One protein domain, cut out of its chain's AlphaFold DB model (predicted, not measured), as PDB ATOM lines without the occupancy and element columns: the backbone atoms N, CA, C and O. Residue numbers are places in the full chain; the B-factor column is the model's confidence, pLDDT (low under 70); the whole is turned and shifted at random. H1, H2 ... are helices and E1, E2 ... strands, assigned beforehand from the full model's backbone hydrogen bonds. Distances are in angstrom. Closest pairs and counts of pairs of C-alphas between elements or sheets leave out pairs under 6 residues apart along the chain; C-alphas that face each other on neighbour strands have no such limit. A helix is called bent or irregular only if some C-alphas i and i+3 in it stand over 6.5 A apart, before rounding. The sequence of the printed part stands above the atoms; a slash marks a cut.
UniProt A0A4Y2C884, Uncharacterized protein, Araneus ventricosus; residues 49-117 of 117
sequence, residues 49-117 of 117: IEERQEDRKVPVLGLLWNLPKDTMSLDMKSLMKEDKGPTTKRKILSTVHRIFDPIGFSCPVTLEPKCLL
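Overview. This is residues 49 to 117 of the 117 residues of an uncharacterized protein of Araneus ventricosus (UniProt A0A4Y2C884). A small three-stranded sheet, E1 to E3, sits beside a long bent helix, H2, which grazes it with residues 98 to 105 alone; the tiny helix H1 joins the sheet to the loop that leads into H2. Residues 84 to 90 and 107 to 117 stick out at the two ends of H2. The printed part has 69 residues, with three strands and then two helices along the chain; the antiparallel sheet, order E1 - E2 - E3, is a meander, each strand the antiparallel neighbour of the one before. The class is mixed, and the whole is loose and flat, with a radius of gyration of the C-alphas of 15.6 A and spans of 46 by 38 by 16 A.

Along the chain. E1, residues 57 to 60, begins at C-alpha 57 (-31.494, 44.930, -29.865) and is 9.5 A long. E2, residues 63 to 66, is 9.9 A; E3, residues 71 to 73, is 6.6 A; H1, residues 76 to 79, is 4.8 A. H2, residues 89 to 116, was assigned as one helix by its hydrogen bonds but is bent, with C-alphas 105 and 108 7.2 A apart. Its arm H2a, residues 89 to 105, is 25.4 A and irregular, with C-alphas 98 and 101 7.2 A apart; H2b, residues 108 to 116, is 13.1 A and ends at C-alpha 116 (-61.011, 60.404, -33.155).

Arrangement. The hairpin E1 and E2 has N 58 and O 65 within hydrogen-bond range at 2.9 A; the hairpin E2 and E3 has N 64 and O 73 at 2.8 A. H2a only grazes the sheet; the closest C-alphas of E2 and H2a are those of Leu 63 and Pro 102, 6.2 A. H1 only just touches H2a, with 3 pairs of C-alphas within 8 A, the closest Leu 79 and Arg 98 at 6.4 A; H2a does so with residues 95 to 99 alone. H2a and H2b stand about perpendicular, at 77 degrees. H2b is not on the sheet and is apart from H1. O i to N i+4 pairs are within range in 10 of 13 for H2a and 3 of 5 for H2b; H1 is too short for such a pair.

Size, cuts and confidence. The C-alphas of Ile 49 and Pro 86, the two farthest apart, are 46.9 A apart. The printed part has no cut and no long link. Its mean pLDDT is 82.6, with residues 49 to 54 and 117 under 70.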
ATOM      1  N   ILE A  49     -22.610  52.123 -19.379       55.81
ATOM      2  CA  ILE A  49     -22.646  52.531 -20.789       55.81
ATOM      3  C   ILE A  49     -21.274  52.214 -21.393       55.81
ATOM      4  O   ILE A  49     -20.393  53.062 -21.475       55.81
ATOM      5  N   GLU A  50     -21.056  50.952 -21.765       55.06
ATOM      6  CA  GLU A  50     -19.956  50.615 -22.666       55.06
ATOM      7  C   GLU A  50     -20.279  51.219 -24.043       55.06
ATOM      8  O   GLU A  50     -21.287  50.857 -24.656       55.06
ATOM      9  N   GLU A  51     -19.412  52.099 -24.552       54.69
ATOM     10  CA  GLU A  51     -19.531  52.801 -25.851       54.69
ATOM     11  C   GLU A  51     -19.789  51.879 -27.067       54.69
ATOM     12  O   GLU A  51     -20.111  52.346 -28.153       54.69
ATOM     13  N   ARG A  52     -19.677  50.551 -26.920       52.88
ATOM     14  CA  ARG A  52     -19.889  49.573 -28.002       52.88
ATOM     15  C   ARG A  52     -21.316  49.036 -28.140       52.88
ATOM     16  O   ARG A  52     -21.542  48.221 -29.033       52.88
ATOM     17  N   GLN A  53     -22.271  49.432 -27.294       62.38
ATOM     18  CA  GLN A  53     -23.605  48.806 -27.270       62.38
ATOM     19  C   GLN A  53     -24.766  49.669 -27.787       62.38
ATOM     20  O   GLN A  53     -25.899  49.219 -27.661       62.38
ATOM     21  N   GLU A  54     -24.536  50.836 -28.403       66.69
ATOM     22  CA  GLU A  54     -25.585  51.828 -28.751       66.69
ATOM     23  C   GLU A  54     -26.824  51.291 -29.504       66.69
ATOM     24  O   GLU A  54     -27.905  51.881 -29.418       66.69
ATOM     25  N   ASP A  55     -26.706  50.155 -30.197       75.56
ATOM     26  CA  ASP A  55     -27.806  49.516 -30.927       75.56
ATOM     27  C   ASP A  55     -28.012  48.028 -30.583       75.56
ATOM     28  O   ASP A  55     -28.530  47.260 -31.402       75.56
ATOM     29  N   ARG A  56     -27.663  47.588 -29.363       87.19
ATOM     30  CA  ARG A  56     -28.005  46.227 -28.915       87.19
ATOM     31  C   ARG A  56     -29.529  46.068 -28.851       87.19
ATOM     32  O   ARG A  56     -30.194  46.650 -27.992       87.19
ATOM     33  N   LYS A  57     -30.067  45.254 -29.762       89.56
ATOM     34  CA  LYS A  57     -31.494  44.930 -29.865       89.56
ATOM     35  C   LYS A  57     -31.747  43.483 -29.470       89.56
ATOM     36  O   LYS A  57     -31.088  42.586 -29.994       89.56
ATOM     37  N   VAL A  58     -32.720  43.263 -28.592       90.75
ATOM     38  CA  VAL A  58     -33.157  41.928 -28.164       90.75
ATOM     39  C   VAL A  58     -34.638  41.719 -28.489       90.75
ATOM     40  O   VAL A  58     -35.414  42.676 -28.419       90.75
ATOM     41  N   PRO A  59     -35.052  40.507 -28.897       89.00
ATOM     42  CA  PRO A  59     -36.454  40.223 -29.156       89.00
ATOM     43  C   PRO A  59     -37.239  40.122 -27.842       89.00
ATOM     44  O   PRO A  59     -36.816  39.434 -26.916       89.00
ATOM     45  N   VAL A  60     -38.405  40.761 -27.774       88.00
ATOM     46  CA  VAL A  60     -39.349  40.647 -26.652       88.00
ATOM     47  C   VAL A  60     -40.773  40.759 -27.189       88.00
ATOM     48  O   VAL A  60     -41.090  41.713 -27.889       88.00
ATOM     49  N   LEU A  61     -41.628  39.765 -26.919       85.38
ATOM     50  CA  LEU A  61     -43.039  39.749 -27.356       85.38
ATOM     51  C   LEU A  61     -43.238  40.046 -28.861       85.38
ATOM     52  O   LEU A  61     -44.064  40.868 -29.244       85.38
ATOM     53  N   GLY A  62     -42.415  39.448 -29.731       84.75
ATOM     54  CA  GLY A  62     -42.479  39.685 -31.184       84.75
ATOM     55  C   GLY A  62     -41.994  41.071 -31.645       84.75
ATOM     56  O   GLY A  62     -42.064  41.382 -32.835       84.75
ATOM     57  N   LEU A  63     -41.478  41.893 -30.731       88.88
ATOM     58  CA  LEU A  63     -40.917  43.221 -30.970       88.88
ATOM     59  C   LEU A  63     -39.397  43.226 -30.739       88.88
ATOM     60  O   LEU A  63     -38.828  42.266 -30.222       88.88
ATOM     61  N   LEU A  64     -38.736  44.328 -31.095       91.38
ATOM     62  CA  LEU A  64     -37.318  44.571 -30.824       91.38
ATOM     63  C   LEU A  64     -37.159  45.647 -29.752       91.38
ATOM     64  O   LEU A  64     -37.568  46.791 -29.965       91.38
ATOM     65  N   TRP A  65     -36.504  45.299 -28.650       91.38
ATOM     66  CA  TRP A  65     -36.125  46.231 -27.594       91.38
ATOM     67  C   TRP A  65     -34.681  46.681 -27.777       91.38
ATOM     68  O   TRP A  65     -33.764  45.859 -27.728       91.38
ATOM     69  N   ASN A  66     -34.472  47.976 -28.007       90.38
ATOM     70  CA  ASN A  66     -33.156  48.595 -27.914       90.38
ATOM     71  C   ASN A  66     -32.868  48.879 -26.437       90.38
ATOM     72  O   ASN A  66     -33.491  49.762 -25.848       90.38
ATOM     73  N   LEU A  67     -31.927  48.123 -25.870       87.81
ATOM     74  CA  LEU A  67     -31.584  48.178 -24.450       87.81
ATOM     75  C   LEU A  67     -31.030  49.558 -24.038       87.81
ATOM     76  O   LEU A  67     -31.584  50.136 -23.105       87.81
ATOM     77  N   PRO A  68     -30.002  50.131 -24.705       86.12
ATOM     78  CA  PRO A  68     -29.464  51.443 -24.330       86.12
ATOM     79  C   PRO A  68     -30.452  52.598 -24.401       86.12
ATOM     80  O   PRO A  68     -30.433  53.468 -23.537       86.12
ATOM     81  N   LYS A  69     -31.288  52.629 -25.440       86.31
ATOM     82  CA  LYS A  69     -32.248  53.722 -25.657       86.31
ATOM     83  C   LYS A  69     -33.561  53.492 -24.912       86.31
ATOM     84  O   LYS A  69     -34.412  54.368 -24.943       86.31
ATOM     85  N   ASP A  70     -33.736  52.311 -24.324       87.31
ATOM     86  CA  ASP A  70     -34.982  51.830 -23.729       87.31
ATOM     87  C   ASP A  70     -36.202  52.047 -24.644       87.31
ATOM     88  O   ASP A  70     -37.236  52.589 -24.261       87.31
ATOM     89  N   THR A  71     -36.056  51.669 -25.918       88.44
ATOM     90  CA  THR A  71     -37.100  51.874 -26.937       88.44
ATOM     91  C   THR A  71     -37.534  50.568 -27.578       88.44
ATOM     92  O   THR A  71     -36.718  49.706 -27.911       88.44
ATOM     93  N   MET A  72     -38.843  50.441 -27.791       88.62
ATOM     94  CA  MET A  72     -39.464  49.322 -28.492       88.62
ATOM     95  C   MET A  72     -39.683  49.664 -29.967       88.62
ATOM     96  O   MET A  72     -40.118  50.763 -30.305       88.62
ATOM     97  N   SER A  73     -39.410  48.715 -30.860       89.38
ATOM     98  CA  SER A  73     -39.582  48.886 -32.305       89.38
ATOM     99  C   SER A  73     -40.085  47.611 -32.982       89.38
ATOM    100  O   SER A  73     -39.883  46.502 -32.489       89.38
ATOM    101  N   LEU A  74     -40.751  47.769 -34.126       87.81
ATOM    102  CA  LEU A  74     -41.202  46.656 -34.962       87.81
ATOM    103  C   LEU A  74     -40.066  46.169 -35.864       87.81
ATOM    104  O   LEU A  74     -39.445  46.965 -36.571       87.81
ATOM    105  N   ASP A  75     -39.849  44.854 -35.926       86.44
ATOM    106  CA  ASP A  75     -39.001  44.266 -36.965       86.44
ATOM    107  C   ASP A  75     -39.780  44.135 -38.278       86.44
ATOM    108  O   ASP A  75     -40.282  43.067 -38.634       86.44
ATOM    109  N   MET A  76     -39.880  45.237 -39.023       83.44
ATOM    110  CA  MET A  76     -40.583  45.258 -40.310       83.44
ATOM    111  C   MET A  76     -39.998  44.269 -41.323       83.44
ATOM    112  O   MET A  76     -40.742  43.708 -42.128       83.44
ATOM    113  N   LYS A  77     -38.686  44.002 -41.269       84.62
ATOM    114  CA  LYS A  77     -38.037  43.045 -42.175       84.62
ATOM    115  C   LYS A  77     -38.515  41.629 -41.889       84.62
ATOM    116  O   LYS A  77     -38.853  40.904 -42.822       84.62
ATOM    117  N   SER A  78     -38.578  41.248 -40.614       82.81
ATOM    118  CA  SER A  78     -39.155  39.965 -40.218       82.81
ATOM    119  C   SER A  78     -40.649  39.918 -40.535       82.81
ATOM    120  O   SER A  78     -41.087  38.963 -41.169       82.81
ATOM    121  N   LEU A  79     -41.419  40.962 -40.199       81.38
ATOM    122  CA  LEU A  79     -42.877  41.033 -40.386       81.38
ATOM    123  C   LEU A  79     -43.331  40.972 -41.845       81.38
ATOM    124  O   LEU A  79     -44.420  40.464 -42.115       81.38
ATOM    125  N   MET A  80     -42.512  41.460 -42.775       82.44
ATOM    126  CA  MET A  80     -42.799  41.452 -44.213       82.44
ATOM    127  C   MET A  80     -42.023  40.382 -44.978       82.44
ATOM    128  O   MET A  80     -42.082  40.332 -46.203       82.44
ATOM    129  N   LYS A  81     -41.309  39.493 -44.278       83.62
ATOM    130  CA  LYS A  81     -40.599  38.399 -44.935       83.62
ATOM    131  C   LYS A  81     -41.599  37.491 -45.647       83.62
ATOM    132  O   LYS A  81     -42.452  36.880 -44.991       83.62
ATOM    133  N   GLU A  82     -41.456  37.408 -46.965       79.69
ATOM    134  CA  GLU A  82     -42.200  36.498 -47.829       79.69
ATOM    135  C   GLU A  82     -41.652  35.071 -47.718       79.69
ATOM    136  O   GLU A  82     -40.448  34.828 -47.853       79.69
ATOM    137  N   ASP A  83     -42.548  34.110 -47.501       79.12
ATOM    138  CA  ASP A  83     -42.196  32.694 -47.480       79.12
ATOM    139  C   ASP A  83     -42.260  32.097 -48.886       79.12
ATOM    140  O   ASP A  83     -43.331  31.786 -49.411       79.12
ATOM    141  N   LYS A  84     -41.090  31.850 -49.476       82.62
ATOM    142  CA  LYS A  84     -40.966  31.185 -50.780       82.62
ATOM    143  C   LYS A  84     -41.540  29.757 -50.741       82.62
ATOM    144  O   LYS A  84     -41.450  29.047 -49.734       82.62
ATOM    145  N   GLY A  85     -42.127  29.310 -51.850       85.69
ATOM    146  CA  GLY A  85     -42.683  27.957 -52.021       85.69
ATOM    147  C   GLY A  85     -44.184  27.843 -51.719       85.69
ATOM    148  O   GLY A  85     -44.819  28.838 -51.378       85.69
ATOM    149  N   PRO A  86     -44.769  26.634 -51.800       90.44
ATOM    150  CA  PRO A  86     -46.218  26.444 -51.756       90.44
ATOM    151  C   PRO A  86     -46.833  26.926 -50.440       90.44
ATOM    152  O   PRO A  86     -46.236  26.788 -49.364       90.44
ATOM    153  N   THR A  87     -48.037  27.488 -50.534       91.69
ATOM    154  CA  THR A  87     -48.822  27.932 -49.380       91.69
ATOM    155  C   THR A  87     -49.339  26.721 -48.618       91.69
ATOM    156  O   THR A  87     -50.021  25.861 -49.172       91.69
ATOM    157  N   THR A  88     -49.026  26.650 -47.325       94.38
ATOM    158  CA  THR A  88     -49.504  25.591 -46.430       94.38
ATOM    159  C   THR A  88     -50.221  26.205 -45.235       94.38
ATOM    160  O   THR A  88     -49.946  27.347 -44.861       94.38
ATOM    161  N   LYS A  89     -51.093  25.431 -44.575       94.31
ATOM    162  CA  LYS A  89     -51.749  25.856 -43.323       94.31
ATOM    163  C   LYS A  89     -50.734  26.326 -42.269       94.31
ATOM    164  O   LYS A  89     -50.977  27.309 -41.581       94.31
ATOM    165  N   ARG A  90     -49.570  25.663 -42.190       91.50
ATOM    166  CA  ARG A  90     -48.479  26.026 -41.272       91.50
ATOM    167  C   ARG A  90     -47.904  27.412 -41.575       91.50
ATOM    168  O   ARG A  90     -47.680  28.174 -40.643       91.50
ATOM    169  N   LYS A  91     -47.705  27.753 -42.854       89.44
ATOM    170  CA  LYS A  91     -47.232  29.089 -43.256       89.44
ATOM    171  C   LYS A  91     -48.239  30.177 -42.909       89.44
ATOM    172  O   LYS A  91     -47.859  31.182 -42.327       89.44
ATOM    173  N   ILE A  92     -49.522  29.951 -43.199       89.94
ATOM    174  CA  ILE A  92     -50.587  30.909 -42.863       89.94
ATOM    175  C   ILE A  92     -50.580  31.194 -41.356       89.94
ATOM    176  O   ILE A  92     -50.533  32.353 -40.953       89.94
ATOM    177  N   LEU A  93     -50.554  30.143 -40.529       91.44
ATOM    178  CA  LEU A  93     -50.539  30.294 -39.075       91.44
ATOM    179  C   LEU A  93     -49.280  31.025 -38.585       91.44
ATOM    180  O   LEU A  93     -49.380  31.917 -37.749       91.44
ATOM    181  N   SER A  94     -48.113  30.698 -39.146       88.50
ATOM    182  CA  SER A  94     -46.852  31.378 -38.828       88.50
ATOM    183  C   SER A  94     -46.909  32.877 -39.139       88.50
ATOM    184  O   SER A  94     -46.453  33.684 -38.332       88.50
ATOM    185  N   THR A  95     -47.485  33.268 -40.278       87.50
ATOM    186  CA  THR A  95     -47.630  34.681 -40.660       87.50
ATOM    187  C   THR A  95     -48.578  35.426 -39.726       87.50
ATOM    188  O   THR A  95     -48.255  36.530 -39.293       87.50
ATOM    189  N   VAL A  96     -49.721  34.824 -39.375       87.75
ATOM    190  CA  VAL A  96     -50.691  35.428 -38.443       87.75
ATOM    191  C   VAL A  96     -50.086  35.579 -37.046       87.75
ATOM    192  O   VAL A  96     -50.214  36.634 -36.433       87.75
ATOM    193  N   HIS A  97     -49.373  34.567 -36.549       86.31
ATOM    194  CA  HIS A  97     -48.731  34.646 -35.234       86.31
ATOM    195  C   HIS A  97     -47.609  35.691 -35.191       86.31
ATOM    196  O   HIS A  97     -47.426  36.334 -34.165       86.31
ATOM    197  N   ARG A  98     -46.906  35.934 -36.307       84.88
ATOM    198  CA  ARG A  98     -45.851  36.959 -36.386       84.88
ATOM    199  C   ARG A  98     -46.371  38.376 -36.119       84.88
ATOM    200  O   ARG A  98     -45.629  39.195 -35.594       84.88
ATOM    201  N   ILE A  99     -47.623  38.667 -36.479       84.25
ATOM    202  CA  ILE A  99     -48.247  39.988 -36.282       84.25
ATOM    203  C   ILE A  99     -49.069  40.085 -34.990       84.25
ATOM    204  O   ILE A  99     -49.424  41.191 -34.594       84.25
ATOM    205  N   PHE A 100     -49.368  38.962 -34.331       85.19
ATOM    206  CA  PHE A 100     -50.289  38.922 -33.196       85.19
ATOM    207  C   PHE A 100     -49.778  39.724 -31.991       85.19
ATOM    208  O   PHE A 100     -50.444  40.673 -31.574       85.19
ATOM    209  N   ASP A 101     -48.584  39.405 -31.480       84.62
ATOM    210  CA  ASP A 101     -48.022  40.112 -30.320       84.62
ATOM    211  C   ASP A 101     -47.756  41.606 -30.617       84.62
ATOM    212  O   ASP A 101     -48.180  42.455 -29.824       84.62
ATOM    213  N   PRO A 102     -47.171  41.988 -31.777       84.75
ATOM    214  CA  PRO A 102     -46.999  43.396 -32.129       84.75
ATOM    215  C   PRO A 102     -48.298  44.202 -32.235       84.75
ATOM    216  O   PRO A 102     -48.340  45.366 -31.820       84.75
ATOM    217  N   ILE A 103     -49.366  43.610 -32.782       83.62
ATOM    218  CA  ILE A 103     -50.685  44.254 -32.828       83.62
ATOM    219  C   ILE A 103     -51.235  44.396 -31.414       83.62
ATOM    220  O   ILE A 103     -51.702  45.475 -31.067       83.62
ATOM    221  N   GLY A 104     -51.145  43.352 -30.587       83.06
ATOM    222  CA  GLY A 104     -51.604  43.395 -29.198       83.06
ATOM    223  C   GLY A 104     -50.947  44.526 -28.402       83.06
ATOM    224  O   GLY A 104     -51.637  45.262 -27.700       83.06
ATOM    225  N   PHE A 105     -49.639  44.723 -28.576       81.06
ATOM    226  CA  PHE A 105     -48.897  45.797 -27.915       81.06
ATOM    227  C   PHE A 105     -49.215  47.199 -28.471       81.06
ATOM    228  O   PHE A 105     -49.377  48.145 -27.706       81.06
ATOM    229  N   SER A 106     -49.312  47.352 -29.797       80.00
ATOM    230  CA  SER A 106     -49.540  48.657 -30.451       80.00
ATOM    231  C   SER A 106     -51.012  49.077 -30.530       80.00
ATOM    232  O   SER A 106     -51.310  50.241 -30.812       80.00
ATOM    233  N   CYS A 107     -51.948  48.160 -30.268       82.12
ATOM    234  CA  CYS A 107     -53.382  48.415 -30.363       82.12
ATOM    235  C   CYS A 107     -53.818  49.641 -29.543       82.12
ATOM    236  O   CYS A 107     -54.409  50.521 -30.161       82.12
ATOM    237  N   PRO A 108     -53.470  49.802 -28.248       80.00
ATOM    238  CA  PRO A 108     -53.904  50.966 -27.467       80.00
ATOM    239  C   PRO A 108     -53.472  52.303 -28.082       80.00
ATOM    240  O   PRO A 108     -54.270  53.229 -28.175       80.00
ATOM    241  N   VAL A 109     -52.237  52.369 -28.592       76.75
ATOM    242  CA  VAL A 109     -51.669  53.580 -29.206       76.75
ATOM    243  C   VAL A 109     -52.336  53.903 -30.544       76.75
ATOM    244  O   VAL A 109     -52.506  55.066 -30.894       76.75
ATOM    245  N   THR A 110     -52.716  52.883 -31.316       76.44
ATOM    246  CA  THR A 110     -53.365  53.077 -32.626       76.44
ATOM    247  C   THR A 110     -54.882  53.228 -32.542       76.44
ATOM    248  O   THR A 110     -55.485  53.739 -33.487       76.44
ATOM    249  N   LEU A 111     -55.509  52.779 -31.452       78.94
ATOM    250  CA  LEU A 111     -56.957  52.813 -31.270       78.94
ATOM    251  C   LEU A 111     -57.446  54.232 -30.970       78.94
ATOM    252  O   LEU A 111     -58.410  54.668 -31.588       78.94
ATOM    253  N   GLU A 112     -56.753  54.970 -30.098       76.94
ATOM    254  CA  GLU A 112     -57.128  56.347 -29.742       76.94
ATOM    255  C   GLU A 112     -57.222  57.279 -30.968       76.94
ATOM    256  O   GLU A 112     -58.290  57.855 -31.179       76.94
ATOM    257  N   PRO A 113     -56.205  57.375 -31.854       77.50
ATOM    258  CA  PRO A 113     -56.321  58.165 -33.080       77.50
ATOM    259  C   PRO A 113     -57.431  57.683 -34.020       77.50
ATOM    260  O   PRO A 113     -58.050  58.498 -34.691       77.50
ATOM    261  N   LYS A 114     -57.699  56.369 -34.080       74.31
ATOM    262  CA  LYS A 114     -58.765  55.802 -34.923       74.31
ATOM    263  C   LYS A 114     -60.166  56.093 -34.399       74.31
ATOM    264  O   LYS A 114     -61.087  56.120 -35.197       74.31
ATOM    265  N   CYS A 115     -60.341  56.259 -33.091       77.75
ATOM    266  CA  CYS A 115     -61.623  56.649 -32.506       77.75
ATOM    267  C   CYS A 115     -61.924  58.144 -32.687       77.75
ATOM    268  O   CYS A 115     -63.077  58.546 -32.560       77.75
ATOM    269  N   LEU A 116     -60.895  58.960 -32.935       78.44
ATOM    270  CA  LEU A 116     -61.011  60.404 -33.155       78.44
ATOM    271  C   LEU A 116     -61.254  60.784 -34.627       78.44
ATOM    272  O   LEU A 116     -61.590  61.938 -34.895       78.44
ATOM    273  N   LEU A 117     -61.060  59.843 -35.556       69.38
ATOM    274  CA  LEU A 117     -61.305  59.979 -36.997       69.38
ATOM    275  C   LEU A 117     -62.627  59.310 -37.385       69.38
ATOM    276  O   LEU A 117     -63.301  59.860 -38.282       69.38
TER     277      LEU A 117